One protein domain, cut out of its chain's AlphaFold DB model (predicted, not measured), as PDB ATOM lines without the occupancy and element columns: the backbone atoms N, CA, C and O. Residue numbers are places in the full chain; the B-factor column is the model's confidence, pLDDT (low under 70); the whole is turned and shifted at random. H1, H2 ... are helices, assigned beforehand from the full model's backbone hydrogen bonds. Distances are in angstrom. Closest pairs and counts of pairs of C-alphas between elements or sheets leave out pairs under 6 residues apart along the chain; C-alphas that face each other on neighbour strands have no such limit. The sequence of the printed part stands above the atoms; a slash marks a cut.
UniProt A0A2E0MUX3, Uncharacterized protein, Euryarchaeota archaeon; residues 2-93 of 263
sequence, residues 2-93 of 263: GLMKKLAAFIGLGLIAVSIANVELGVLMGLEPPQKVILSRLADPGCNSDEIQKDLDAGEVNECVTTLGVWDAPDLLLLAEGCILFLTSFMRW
ATOM      1  N   GLY A   2     -44.349   2.188  63.487       79.81
ATOM      2  CA  GLY A   2     -44.837   1.410  64.638       79.81
ATOM      3  C   GLY A   2     -44.451  -0.070  64.528       79.81
ATOM      4  O   GLY A   2     -44.323  -0.568  63.411       79.81
ATOM      5  N   LEU A   3     -44.278  -0.749  65.666       80.12
ATOM      6  CA  LEU A   3     -43.824  -2.146  65.766       80.12
ATOM      7  C   LEU A   3     -44.632  -3.099  64.867       80.12
ATOM      8  O   LEU A   3     -44.058  -3.812  64.052       80.12
ATOM      9  N   MET A   4     -45.962  -2.987  64.900       77.00
ATOM     10  CA  MET A   4     -46.880  -3.777  64.064       77.00
ATOM     11  C   MET A   4     -46.629  -3.629  62.556       77.00
ATOM     12  O   MET A   4     -46.868  -4.557  61.795       77.00
ATOM     13  N   LYS A   5     -46.124  -2.473  62.106       77.19
ATOM     14  CA  LYS A   5     -45.832  -2.239  60.682       77.19
ATOM     15  C   LYS A   5     -44.535  -2.890  60.242       77.19
ATOM     16  O   LYS A   5     -44.433  -3.331  59.109       77.19
ATOM     17  N   LYS A   6     -43.540  -2.905  61.129       83.44
ATOM     18  CA  LYS A   6     -42.295  -3.620  60.860       83.44
ATOM     19  C   LYS A   6     -42.589  -5.113  60.769       83.44
ATOM     20  O   LYS A   6     -42.163  -5.736  59.812       83.44
ATOM     21  N   LEU A   7     -43.399  -5.638  61.693       86.19
ATOM     22  CA  LEU A   7     -43.840  -7.034  61.668       86.19
ATOM     23  C   LEU A   7     -44.595  -7.378  60.380       86.19
ATOM     24  O   LEU A   7     -44.210  -8.318  59.702       86.19
ATOM     25  N   ALA A   8     -45.595  -6.582  59.986       85.94
ATOM     26  CA  ALA A   8     -46.318  -6.807  58.733       85.94
ATOM     27  C   ALA A   8     -45.405  -6.748  57.493       85.94
ATOM     28  O   ALA A   8     -45.563  -7.554  56.582       85.94
ATOM     29  N   ALA A   9     -44.421  -5.841  57.471       87.81
ATOM     30  CA  ALA A   9     -43.442  -5.770  56.390       87.81
ATOM     31  C   ALA A   9     -42.524  -7.002  56.347       87.81
ATOM     32  O   ALA A   9     -42.285  -7.529  55.266       87.81
ATOM     33  N   PHE A  10     -42.037  -7.478  57.498       91.00
ATOM     34  CA  PHE A  10     -41.214  -8.689  57.570       91.00
ATOM     35  C   PHE A  10     -41.998  -9.938  57.169       91.00
ATOM     36  O   PHE A  10     -41.478 -10.753  56.415       91.00
ATOM     37  N   ILE A  11     -43.255 -10.057  57.607       90.56
ATOM     38  CA  ILE A  11     -44.145 -11.150  57.198       90.56
ATOM     39  C   ILE A  11     -44.377 -11.096  55.685       90.56
ATOM     40  O   ILE A  11     -44.200 -12.102  55.009       90.56
ATOM     41  N   GLY A  12     -44.700  -9.919  55.137       89.62
ATOM     42  CA  GLY A  12     -44.899  -9.751  53.698       89.62
ATOM     43  C   GLY A  12     -43.661 -10.123  52.878       89.62
ATOM     44  O   GLY A  12     -43.773 -10.834  51.886       89.62
ATOM     45  N   LEU A  13     -42.472  -9.710  53.328       92.19
ATOM     46  CA  LEU A  13     -41.206 -10.073  52.687       92.19
ATOM     47  C   LEU A  13     -40.928 -11.580  52.791       92.19
ATOM     48  O   LEU A  13     -40.476 -12.176  51.820       92.19
ATOM     49  N   GLY A  14     -41.260 -12.203  53.924       92.50
ATOM     50  CA  GLY A  14     -41.176 -13.652  54.102       92.50
ATOM     51  C   GLY A  14     -42.051 -14.425  53.112       92.50
ATOM     52  O   GLY A  14     -41.568 -15.359  52.486       92.50
ATOM     53  N   LEU A  15     -43.300 -13.999  52.898       90.69
ATOM     54  CA  LEU A  15     -44.204 -14.632  51.924       90.69
ATOM     55  C   LEU A  15     -43.681 -14.522  50.482       90.69
ATOM     56  O   LEU A  15     -43.740 -15.485  49.716       90.69
ATOM     57  N   ILE A  16     -43.115 -13.366  50.120       91.12
ATOM     58  CA  ILE A  16     -42.470 -13.172  48.812       91.12
ATOM     59  C   ILE A  16     -41.254 -14.099  48.677       91.12
ATOM     60  O   ILE A  16     -41.088 -14.760  47.658       91.12
ATOM     61  N   ALA A  17     -40.416 -14.188  49.710       92.06
ATOM     62  CA  ALA A  17     -39.238 -15.049  49.680       92.06
ATOM     63  C   ALA A  17     -39.609 -16.536  49.564       92.06
ATOM     64  O   ALA A  17     -38.995 -17.249  48.777       92.06
ATOM     65  N   VAL A  18     -40.626 -16.995  50.301       90.56
ATOM     66  CA  VAL A  18     -41.097 -18.389  50.260       90.56
ATOM     67  C   VAL A  18     -41.693 -18.741  48.897       90.56
ATOM     68  O   VAL A  18     -41.369 -19.796  48.363       90.56
ATOM     69  N   SER A  19     -42.513 -17.863  48.309       88.94
ATOM     70  CA  SER A  19     -43.084 -18.104  46.972       88.94
ATOM     71  C   SER A  19     -41.997 -18.228  45.902       88.94
ATOM     72  O   SER A  19     -41.995 -19.196  45.147       88.94
ATOM     73  N   ILE A  20     -41.017 -17.319  45.892       90.19
ATOM     74  CA  ILE A  20     -39.885 -17.385  44.957       90.19
ATOM     75  C   ILE A  20     -39.035 -18.639  45.207       90.19
ATOM     76  O   ILE A  20     -38.687 -19.342  44.264       90.19
ATOM     77  N   ALA A  21     -38.723 -18.959  46.467       89.62
ATOM     78  CA  ALA A  21     -37.921 -20.136  46.800       89.62
ATOM     79  C   ALA A  21     -38.615 -21.458  46.427       89.62
ATOM     80  O   ALA A  21     -37.939 -22.401  46.021       89.62
ATOM     81  N   ASN A  22     -39.945 -21.538  46.532       90.50
ATOM     82  CA  ASN A  22     -40.700 -22.716  46.106       90.50
ATOM     83  C   ASN A  22     -40.668 -22.882  44.580       90.50
ATOM     84  O   ASN A  22     -40.389 -23.971  44.088       90.50
ATOM     85  N   VAL A  23     -40.921 -21.799  43.836       87.56
ATOM     86  CA  VAL A  23     -41.062 -21.859  42.373       87.56
ATOM     87  C   VAL A  23     -39.716 -21.996  41.658       87.56
ATOM     88  O   VAL A  23     -39.599 -22.806  40.742       87.56
ATOM     89  N   GLU A  24     -38.705 -21.229  42.069       87.94
ATOM     90  CA  GLU A  24     -37.412 -21.168  41.370       87.94
ATOM     91  C   GLU A  24     -36.411 -22.211  41.872       87.94
ATOM     92  O   GLU A  24     -35.590 -22.705  41.104       87.94
ATOM     93  N   LEU A  25     -36.453 -22.537  43.168       84.88
ATOM     94  CA  LEU A  25     -35.440 -23.391  43.796       84.88
ATOM     95  C   LEU A  25     -35.984 -24.758  44.232       84.88
ATOM     96  O   LEU A  25     -35.188 -25.665  44.449       84.88
ATOM     97  N   GLY A  26     -37.304 -24.927  44.391       83.75
ATOM     98  CA  GLY A  26     -37.903 -26.197  44.831       83.75
ATOM     99  C   GLY A  26     -37.484 -26.636  46.242       83.75
ATOM    100  O   GLY A  26     -37.517 -27.818  46.568       83.75
ATOM    101  N   VAL A  27     -37.061 -25.702  47.103       83.44
ATOM    102  CA  VAL A  27     -36.407 -26.017  48.397       83.44
ATOM    103  C   VAL A  27     -37.411 -26.360  49.510       83.44
ATOM    104  O   VAL A  27     -37.020 -26.692  50.624       83.44
ATOM    105  N   LEU A  28     -38.719 -26.302  49.242       82.31
ATOM    106  CA  LEU A  28     -39.738 -26.360  50.294       82.31
ATOM    107  C   LEU A  28     -39.805 -27.715  51.023       82.31
ATOM    108  O   LEU A  28     -40.046 -27.733  52.226       82.31
ATOM    109  N   MET A  29     -39.579 -28.823  50.312       79.75
ATOM    110  CA  MET A  29     -39.639 -30.185  50.868       79.75
ATOM    111  C   MET A  29     -38.312 -30.962  50.763       79.75
ATOM    112  O   MET A  29     -38.246 -32.092  51.229       79.75
ATOM    113  N   GLY A  30     -37.249 -30.365  50.207       80.12
ATOM    114  CA  GLY A  30     -35.920 -30.990  50.149       80.12
ATOM    115  C   GLY A  30     -35.834 -32.252  49.281       80.12
ATOM    116  O   GLY A  30     -35.122 -33.177  49.649       80.12
ATOM    117  N   LEU A  31     -36.573 -32.295  48.166       80.12
ATOM    118  CA  LEU A  31     -36.585 -33.427  47.230       80.12
ATOM    119  C   LEU A  31     -35.336 -33.452  46.346       80.12
ATOM    120  O   LEU A  31     -34.749 -32.407  46.044       80.12
ATOM    121  N   GLU A  32     -34.997 -34.645  45.860       82.31
ATOM    122  CA  GLU A  32     -33.850 -34.871  44.986       82.31
ATOM    123  C   GLU A  32     -34.292 -35.710  43.768       82.31
ATOM    124  O   GLU A  32     -34.534 -36.905  43.913       82.31
ATOM    125  N   PRO A  33     -34.444 -35.133  42.556       82.06
ATOM    126  CA  PRO A  33     -34.152 -33.754  42.146       82.06
ATOM    127  C   PRO A  33     -35.116 -32.702  42.730       82.06
ATOM    128  O   PRO A  33     -36.269 -33.020  43.023       82.06
ATOM    129  N   PRO A  34     -34.687 -31.427  42.845       83.44
ATOM    130  CA  PRO A  34     -35.532 -30.364  43.374       83.44
ATOM    131  C   PRO A  34     -36.735 -30.133  42.459       83.44
ATOM    132  O   PRO A  34     -36.591 -29.846  41.267       83.44
ATOM    133  N   GLN A  35     -37.926 -30.234  43.037       84.81
ATOM    134  CA  GLN A  35     -39.187 -29.976  42.355       84.81
ATOM    135  C   GLN A  35     -40.000 -28.943  43.120       84.81
ATOM    136  O   GLN A  35     -39.893 -28.801  44.341       84.81
ATOM    137  N   LYS A  36     -40.826 -28.201  42.384       87.44
ATOM    138  CA  LYS A  36     -41.747 -27.244  42.983       87.44
ATOM    139  C   LYS A  36     -42.901 -28.016  43.620       87.44
ATOM    140  O   LYS A  36     -43.500 -28.874  42.978       87.44
ATOM    141  N   VAL A  37     -43.282 -27.640  44.837       86.88
ATOM    142  CA  VAL A  37     -44.442 -28.222  45.524       86.88
ATOM    143  C   VAL A  37     -45.695 -27.399  45.233       86.88
ATOM    144  O   VAL A  37     -45.679 -26.168  45.343       86.88
ATOM    145  N   ILE A  38     -46.802 -28.060  44.891       86.12
ATOM    146  CA  ILE A  38     -48.088 -27.394  44.670       86.12
ATOM    147  C   ILE A  38     -48.723 -27.089  46.032       86.12
ATOM    148  O   ILE A  38     -49.273 -27.963  46.701       86.12
ATOM    149  N   LEU A  39     -48.684 -25.819  46.446       82.69
ATOM    150  CA  LEU A  39     -49.116 -25.385  47.784       82.69
ATOM    151  C   LEU A  39     -50.563 -25.766  48.138       82.69
ATOM    152  O   LEU A  39     -50.860 -25.999  49.306       82.69
ATOM    153  N   SER A  40     -51.470 -25.845  47.160       82.38
ATOM    154  CA  SER A  40     -52.864 -26.250  47.409       82.38
ATOM    155  C   SER A  40     -53.020 -27.735  47.730       82.38
ATOM    156  O   SER A  40     -54.026 -28.115  48.316       82.38
ATOM    157  N   ARG A  41     -52.048 -28.559  47.327       81.88
ATOM    158  CA  ARG A  41     -52.028 -30.012  47.528       81.88
ATOM    159  C   ARG A  41     -51.229 -30.418  48.762       81.88
ATOM    160  O   ARG A  41     -51.339 -31.543  49.215       81.88
ATOM    161  N   LEU A  42     -50.507 -29.483  49.378       80.88
ATOM    162  CA  LEU A  42     -49.701 -29.722  50.578       80.88
ATOM    163  C   LEU A  42     -50.499 -30.309  51.760       80.88
ATOM    164  O   LEU A  42     -49.928 -30.951  52.633       80.88
ATOM    165  N   ALA A  43     -51.808 -30.049  51.816       80.62
ATOM    166  CA  ALA A  43     -52.693 -30.544  52.870       80.62
ATOM    167  C   ALA A  43     -53.400 -31.866  52.513       80.62
ATOM    168  O   ALA A  43     -54.128 -32.396  53.357       80.62
ATOM    169  N   ASP A  44     -53.217 -32.384  51.294       82.62
ATOM    170  CA  ASP A  44     -53.838 -33.634  50.867       82.62
ATOM    171  C   ASP A  44     -53.108 -34.835  51.509       82.62
ATOM    172  O   ASP A  44     -51.872 -34.858  51.578       82.62
ATOM    173  N   PRO A  45     -53.849 -35.845  52.008       76.00
ATOM    174  CA  PRO A  45     -53.253 -37.053  52.568       76.00
ATOM    175  C   PRO A  45     -52.555 -37.831  51.442       76.00
ATOM    176  O   PRO A  45     -53.227 -38.375  50.570       76.00
ATOM    177  N   GLY A  46     -51.220 -37.843  51.440       73.56
ATOM    178  CA  GLY A  46     -50.395 -38.406  50.358       73.56
ATOM    179  C   GLY A  46     -49.262 -37.483  49.884       73.56
ATOM    180  O   GLY A  46     -48.328 -37.925  49.222       73.56
ATOM    181  N   CYS A  47     -49.320 -36.187  50.218       81.50
ATOM    182  CA  CYS A  47     -48.284 -35.219  49.840       81.50
ATOM    183  C   CYS A  47     -47.249 -35.015  50.960       81.50
ATOM    184  O   CYS A  47     -47.085 -33.904  51.472       81.50
ATOM    185  N   ASN A  48     -46.549 -36.083  51.355       84.38
ATOM    186  CA  ASN A  48     -45.405 -36.014  52.274       84.38
ATOM    187  C   ASN A  48     -44.071 -36.205  51.528       84.38
ATOM    188  O   ASN A  48     -44.036 -36.868  50.495       84.38
ATOM    189  N   SER A  49     -42.964 -35.680  52.064       82.44
ATOM    190  CA  SER A  49     -41.633 -35.772  51.435       82.44
ATOM    191  C   SER A  49     -41.243 -37.205  51.071       82.44
ATOM    192  O   SER A  49     -40.712 -37.439  49.991       82.44
ATOM    193  N   ASP A  50     -41.544 -38.161  51.950       84.38
ATOM    194  CA  ASP A  50     -41.090 -39.549  51.812       84.38
ATOM    195  C   ASP A  50     -41.874 -40.316  50.739       84.38
ATOM    196  O   ASP A  50     -41.312 -41.135  50.013       84.38
ATOM    197  N   GLU A  51     -43.177 -40.047  50.631       83.50
ATOM    198  CA  GLU A  51     -44.048 -40.652  49.617       83.50
ATOM    199  C   GLU A  51     -43.731 -40.067  48.245       83.50
ATOM    200  O   GLU A  51     -43.535 -40.810  47.287       83.50
ATOM    201  N   ILE A  52     -43.552 -38.746  48.181       82.94
ATOM    202  CA  ILE A  52     -43.198 -38.073  46.937       82.94
ATOM    203  C   ILE A  52     -41.816 -38.536  46.454       82.94
ATOM    204  O   ILE A  52     -41.680 -38.899  45.290       82.94
ATOM    205  N   GLN A  53     -40.804 -38.608  47.326       84.62
ATOM    206  CA  GLN A  53     -39.471 -39.080  46.930       84.62
ATOM    207  C   GLN A  53     -39.509 -40.518  46.397       84.62
ATOM    208  O   GLN A  53     -38.860 -40.821  45.400       84.62
ATOM    209  N   LYS A  54     -40.311 -41.392  47.013       85.56
ATOM    210  CA  LYS A  54     -40.486 -42.771  46.550       85.56
ATOM    211  C   LYS A  54     -41.105 -42.841  45.150       85.56
ATOM    212  O   LYS A  54     -40.667 -43.664  44.346       85.56
ATOM    213  N   ASP A  55     -42.083 -41.988  44.858       84.62
ATOM    214  CA  ASP A  55     -42.708 -41.920  43.535       84.62
ATOM    215  C   ASP A  55     -41.741 -41.342  42.489       84.62
ATOM    216  O   ASP A  55     -41.658 -41.858  41.371       84.62
ATOM    217  N   LEU A  56     -40.940 -40.332  42.861       84.38
ATOM    218  CA  LEU A  56     -39.874 -39.805  42.001       84.38
ATOM    219  C   LEU A  56     -38.812 -40.866  41.688       84.38
ATOM    220  O   LEU A  56     -38.406 -40.991  40.532       84.38
ATOM    221  N   ASP A  57     -38.379 -41.635  42.690       86.50
ATOM    222  CA  ASP A  57     -37.385 -42.701  42.523       86.50
ATOM    223  C   ASP A  57     -37.928 -43.848  41.650       86.50
ATOM    224  O   ASP A  57     -37.174 -44.487  40.910       86.50
ATOM    225  N   ALA A  58     -39.243 -44.092  41.697       86.69
ATOM    226  CA  ALA A  58     -39.939 -45.035  40.821       86.69
ATOM    227  C   ALA A  58     -40.144 -44.501  39.388       86.69
ATOM    228  O   ALA A  58     -40.498 -45.272  38.492       86.69
ATOM    229  N   GLY A  59     -39.893 -43.208  39.150       79.38
ATOM    230  CA  GLY A  59     -40.133 -42.539  37.870       79.38
ATOM    231  C   GLY A  59     -41.615 -42.281  37.582       79.38
ATOM    232  O   GLY A  59     -41.985 -42.073  36.423       79.38
ATOM    233  N   GLU A  60     -42.463 -42.317  38.610       80.25
ATOM    234  CA  GLU A  60     -43.892 -42.047  38.500       80.25
ATOM    235  C   GLU A  60     -44.178 -40.541  38.590       80.25
ATOM    236  O   GLU A  60     -43.440 -39.757  39.190       80.25
ATOM    237  N   VAL A  61     -45.260 -40.112  37.938       76.75
ATOM    238  CA  VAL A  61     -45.678 -38.707  37.930       76.75
ATOM    239  C   VAL A  61     -46.529 -38.463  39.171       76.75
ATOM    240  O   VAL A  61     -47.617 -39.025  39.279       76.75
ATOM    241  N   ASN A  62     -46.055 -37.631  40.097       81.00
ATOM    242  CA  ASN A  62     -46.778 -37.327  41.330       81.00
ATOM    243  C   ASN A  62     -47.565 -36.003  41.199       81.00
ATOM    244  O   ASN A  62     -47.041 -34.993  40.733       81.00
ATOM    245  N   GLU A  63     -48.837 -36.003  41.612       83.75
ATOM    246  CA  GLU A  63     -49.756 -34.854  41.515       83.75
ATOM    247  C   GLU A  63     -49.449 -33.712  42.509       83.75
ATOM    248  O   GLU A  63     -49.990 -32.613  42.376       83.75
ATOM    249  N   CYS A  64     -48.607 -33.956  43.517       85.56
ATOM    250  CA  CYS A  64     -48.239 -32.991  44.558       85.56
ATOM    251  C   CYS A  64     -47.148 -32.000  44.117       85.56
ATOM    252  O   CYS A  64     -46.935 -30.971  44.771       85.56
ATOM    253  N   VAL A  65     -46.436 -32.314  43.034       87.06
ATOM    254  CA  VAL A  65     -45.228 -31.617  42.588       87.06
ATOM    255  C   VAL A  65     -45.306 -31.263  41.111       87.06
ATOM    256  O   VAL A  65     -46.043 -31.856  40.330       87.06
ATOM    257  N   THR A  66     -44.557 -30.239  40.721       86.12
ATOM    258  CA  THR A  66     -44.483 -29.773  39.339       86.12
ATOM    259  C   THR A  66     -43.074 -29.288  39.006       86.12
ATOM    260  O   THR A  66     -42.195 -29.172  39.868       86.12
ATOM    261  N   THR A  67     -42.840 -29.011  37.727       85.00
ATOM    262  CA  THR A  67     -41.560 -28.503  37.236       85.00
ATOM    263  C   THR A  67     -41.264 -27.106  37.782       85.00
ATOM    264  O   THR A  67     -42.165 -26.279  37.943       85.00
ATOM    265  N   LEU A  68     -39.982 -26.829  38.015       86.31
ATOM    266  CA  LEU A  68     -39.497 -25.514  38.439       86.31
ATOM    267  C   LEU A  68     -39.870 -24.416  37.425       86.31
ATOM    268  O   LEU A  68     -40.014 -24.675  36.229       86.31
ATOM    269  N   GLY A  69     -40.032 -23.185  37.912       81.94
ATOM    270  CA  GLY A  69     -40.335 -22.000  37.098       81.94
ATOM    271  C   GLY A  69     -41.798 -21.861  36.654       81.94
ATOM    272  O   GLY A  69     -42.180 -20.832  36.092       81.94
ATOM    273  N   VAL A  70     -42.648 -22.856  36.923       84.44
ATOM    274  CA  VAL A  70     -44.089 -22.764  36.654       84.44
ATOM    275  C   VAL A  70     -44.775 -22.100  37.841       84.44
ATOM    276  O   VAL A  70     -44.722 -22.605  38.959       84.44
ATOM    277  N   TRP A  71     -45.446 -20.975  37.612       82.12
ATOM    278  CA  TRP A  71     -46.217 -20.267  38.635       82.12
ATOM    279  C   TRP A  71     -47.664 -20.757  38.642       82.12
ATOM    280  O   TRP A  71     -48.361 -20.603  37.641       82.12
ATOM    281  N   ASP A  72     -48.132 -21.297  39.772       83.62
ATOM    282  CA  ASP A  72     -49.539 -21.676  39.928       83.62
ATOM    283  C   ASP A  72     -50.324 -20.577  40.649       83.62
ATOM    284  O   ASP A  72     -49.772 -19.687  41.306       83.62
ATOM    285  N   ALA A  73     -51.653 -20.649  40.552       82.12
ATOM    286  CA  ALA A  73     -52.551 -19.703  41.208       82.12
ATOM    287  C   ALA A  73     -52.279 -19.528  42.722       82.12
ATOM    288  O   ALA A  73     -52.301 -18.381  43.178       82.12
ATOM    289  N   PRO A  74     -51.981 -20.587  43.509       84.88
ATOM    290  CA  PRO A  74     -51.630 -20.436  44.920       84.88
ATOM    291  C   PRO A  74     -50.327 -19.656  45.145       84.88
ATOM    292  O   PRO A  74     -50.274 -18.835  46.059       84.88
ATOM    293  N   ASP A  75     -49.302 -19.853  44.310       85.19
ATOM    294  CA  ASP A  75     -48.023 -19.137  44.439       85.19
ATOM    295  C   ASP A  75     -48.188 -17.650  44.115       85.19
ATOM    296  O   ASP A  75     -47.677 -16.788  44.831       85.19
ATOM    297  N   LEU A  76     -48.957 -17.342  43.063       85.75
ATOM    298  CA  LEU A  76     -49.294 -15.970  42.680       85.75
ATOM    299  C   LEU A  76     -50.109 -15.265  43.765       85.75
ATOM    300  O   LEU A  76     -49.886 -14.083  44.033       85.75
ATOM    301  N   LEU A  77     -51.037 -15.978  44.403       87.25
ATOM    302  CA  LEU A  77     -51.837 -15.440  45.497       87.25
ATOM    303  C   LEU A  77     -50.962 -15.158  46.724       87.25
ATOM    304  O   LEU A  77     -51.030 -14.058  47.273       87.25
ATOM    305  N   LEU A  78     -50.075 -16.087  47.087       87.88
ATOM    306  CA  LEU A  78     -49.127 -15.916  48.189       87.88
ATOM    307  C   LEU A  78     -48.171 -14.736  47.943       87.88
ATOM    308  O   LEU A  78     -47.943 -13.908  48.833       87.88
ATOM    309  N   LEU A  79     -47.654 -14.614  46.717       89.06
ATOM    310  CA  LEU A  79     -46.794 -13.508  46.304       89.06
ATOM    311  C   LEU A  79     -47.550 -12.173  46.310       89.06
ATOM    312  O   LEU A  79     -47.013 -11.163  46.775       89.06
ATOM    313  N   ALA A  80     -48.802 -12.155  45.850       86.06
ATOM    314  CA  ALA A  80     -49.646 -10.965  45.861       86.06
ATOM    315  C   ALA A  80     -49.958 -10.505  47.292       86.06
ATOM    316  O   ALA A  80     -49.822  -9.317  47.600       86.06
ATOM    317  N   GLU A  81     -50.320 -11.420  48.189       88.19
ATOM    318  CA  GLU A  81     -50.555 -11.115  49.603       88.19
ATOM    319  C   GLU A  81     -49.289 -10.585  50.285       88.19
ATOM    320  O   GLU A  81     -49.336  -9.553  50.969       88.19
ATOM    321  N   GLY A  82     -48.142 -11.221  50.027       89.38
ATOM    322  CA  GLY A  82     -46.838 -10.757  50.492       89.38
ATOM    323  C   GLY A  82     -46.519  -9.337  50.018       89.38
ATOM    324  O   GLY A  82     -46.185  -8.460  50.828       89.38
ATOM    325  N   CYS A  83     -46.723  -9.067  48.724       87.12
ATOM    326  CA  CYS A  83     -46.565  -7.740  48.130       87.12
ATOM    327  C   CYS A  83     -47.493  -6.707  48.775       87.12
ATOM    328  O   CYS A  83     -47.050  -5.606  49.104       87.12
ATOM    329  N   ILE A  84     -48.765  -7.039  49.007       85.81
ATOM    330  CA  ILE A  84     -49.728  -6.126  49.635       85.81
ATOM    331  C   ILE A  84     -49.300  -5.795  51.069       85.81
ATOM    332  O   ILE A  84     -49.290  -4.619  51.448       85.81
ATOM    333  N   LEU A  85     -48.916  -6.785  51.876       85.75
ATOM    334  CA  LEU A  85     -48.477  -6.561  53.259       85.75
ATOM    335  C   LEU A  85     -47.199  -5.712  53.332       85.75
ATOM    336  O   LEU A  85     -47.101  -4.787  54.151       85.75
ATOM    337  N   PHE A  86     -46.252  -5.965  52.426       86.62
ATOM    338  CA  PHE A  86     -45.020  -5.192  52.318       86.62
ATOM    339  C   PHE A  86     -45.287  -3.748  51.856       86.62
ATOM    340  O   PHE A  86     -44.918  -2.783  52.536       86.62
ATOM    341  N   LEU A  87     -46.012  -3.578  50.746       82.38
ATOM    342  CA  LEU A  87     -46.303  -2.270  50.157       82.38
ATOM    343  C   LEU A  87     -47.197  -1.421  51.056       82.38
ATOM    344  O   LEU A  87     -46.930  -0.236  51.215       82.38
ATOM    345  N   THR A  88     -48.220  -1.981  51.701       77.56
ATOM    346  CA  THR A  88     -49.095  -1.206  52.606       77.56
ATOM    347  C   THR A  88     -48.376  -0.740  53.874       77.56
ATOM    348  O   THR A  88     -48.749   0.286  54.463       77.56
ATOM    349  N   SER A  89     -47.315  -1.442  54.281       78.75
ATOM    350  CA  SER A  89     -46.475  -1.048  55.414       78.75
ATOM    351  C   SER A  89     -45.617   0.183  55.101       78.75
ATOM    352  O   SER A  89     -45.405   1.019  55.993       78.75
ATOM    353  N   PHE A  90     -45.192   0.344  53.843       68.00
ATOM    354  CA  PHE A  90     -44.356   1.458  53.384       68.00
ATOM    355  C   PHE A  90     -45.164   2.602  52.744       68.00
ATOM    356  O   PHE A  90     -44.979   3.780  53.058       68.00
ATOM    357  N   MET A  91     -46.121   2.260  51.889       65.94
ATOM    358  CA  MET A  91     -46.871   3.167  51.031       65.94
ATOM    359  C   MET A  91     -48.195   3.567  51.682       65.94
ATOM    360  O   MET A  91     -49.265   3.007  51.439       65.94
ATOM    361  N   ARG A  92     -48.136   4.586  52.543       66.88
ATOM    362  CA  ARG A  92     -49.351   5.195  53.091       66.88
ATOM    363  C   ARG A  92     -49.847   6.275  52.140       66.88
ATOM    364  O   ARG A  92     -49.161   7.271  51.924       66.88
ATOM    365  N   TRP A  93     -51.079   6.129  51.662       67.19
ATOM    366  CA  TRP A  93     -51.735   7.186  50.900       67.19
ATOM    367  C   TRP A  93     -51.750   8.496  51.707       67.19
ATOM    368  O   TRP A  93     -52.095   8.476  52.900       67.19
TER     369      TRP A  93
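This is residues 2 to 93 of the 263 residues of an uncharacterized protein of Euryarchaeota archaeon (UniProt A0A2E0MUX3). What would one see first? Two long helices, H1 and H3, lie side by side and run opposite ways as the stem of a rod, and at one end of it a looser head, residues 26 to 72, is made of two long links and the short helix H2. How is the printed part made up? It has 92 residues with three named helices in the order H1, H2, H3, no named strand, and the class all helix. How large and how dense is it? It is loose, with a radius of gyration of the C-alphas of 15.7 A, and spans 54 by 22 by 20 A.

Where is the longest helix? H1 is residues 3 to 25, 31.7 A from C-alpha 3 at (-43.824, -2.146, 65.766) to C-alpha 25 at (-35.440, -23.391, 43.796). Where are the others? H3 is residues 73 to 90, 25.8 A long, and ends with C-alpha 90 at (-44.356, 1.458, 53.384). H2 is residues 49 to 57, 12.1 A long.

What does H1 touch? It touches H3, and their closest C-alphas are those of Gly 12 and Gly 82, 3.9 A apart. Their lines stand at a shallow tilt of 31 degrees, opposite ways. Where does H2 stand? H2 is apart from H1 and from H3. What do the backbones show? In H1, H2 and H3 every O i to N i+4 pair is within hydrogen-bond range. Residues 36 to 37 pair with residues 65 to 66, antiparallel.

How far does it reach? The two C-alphas farthest apart, those of Ala 58 and Trp 93, are 54.5 A apart. Is the backbone continuous? The printed part has no cut, and its links H1 to H2, 23 residues, and H2 to H3, 15 residues, are long. Where is confidence low? Residues 90 to 93 are under 70, while the mean pLDDT of the printed part is 83.8.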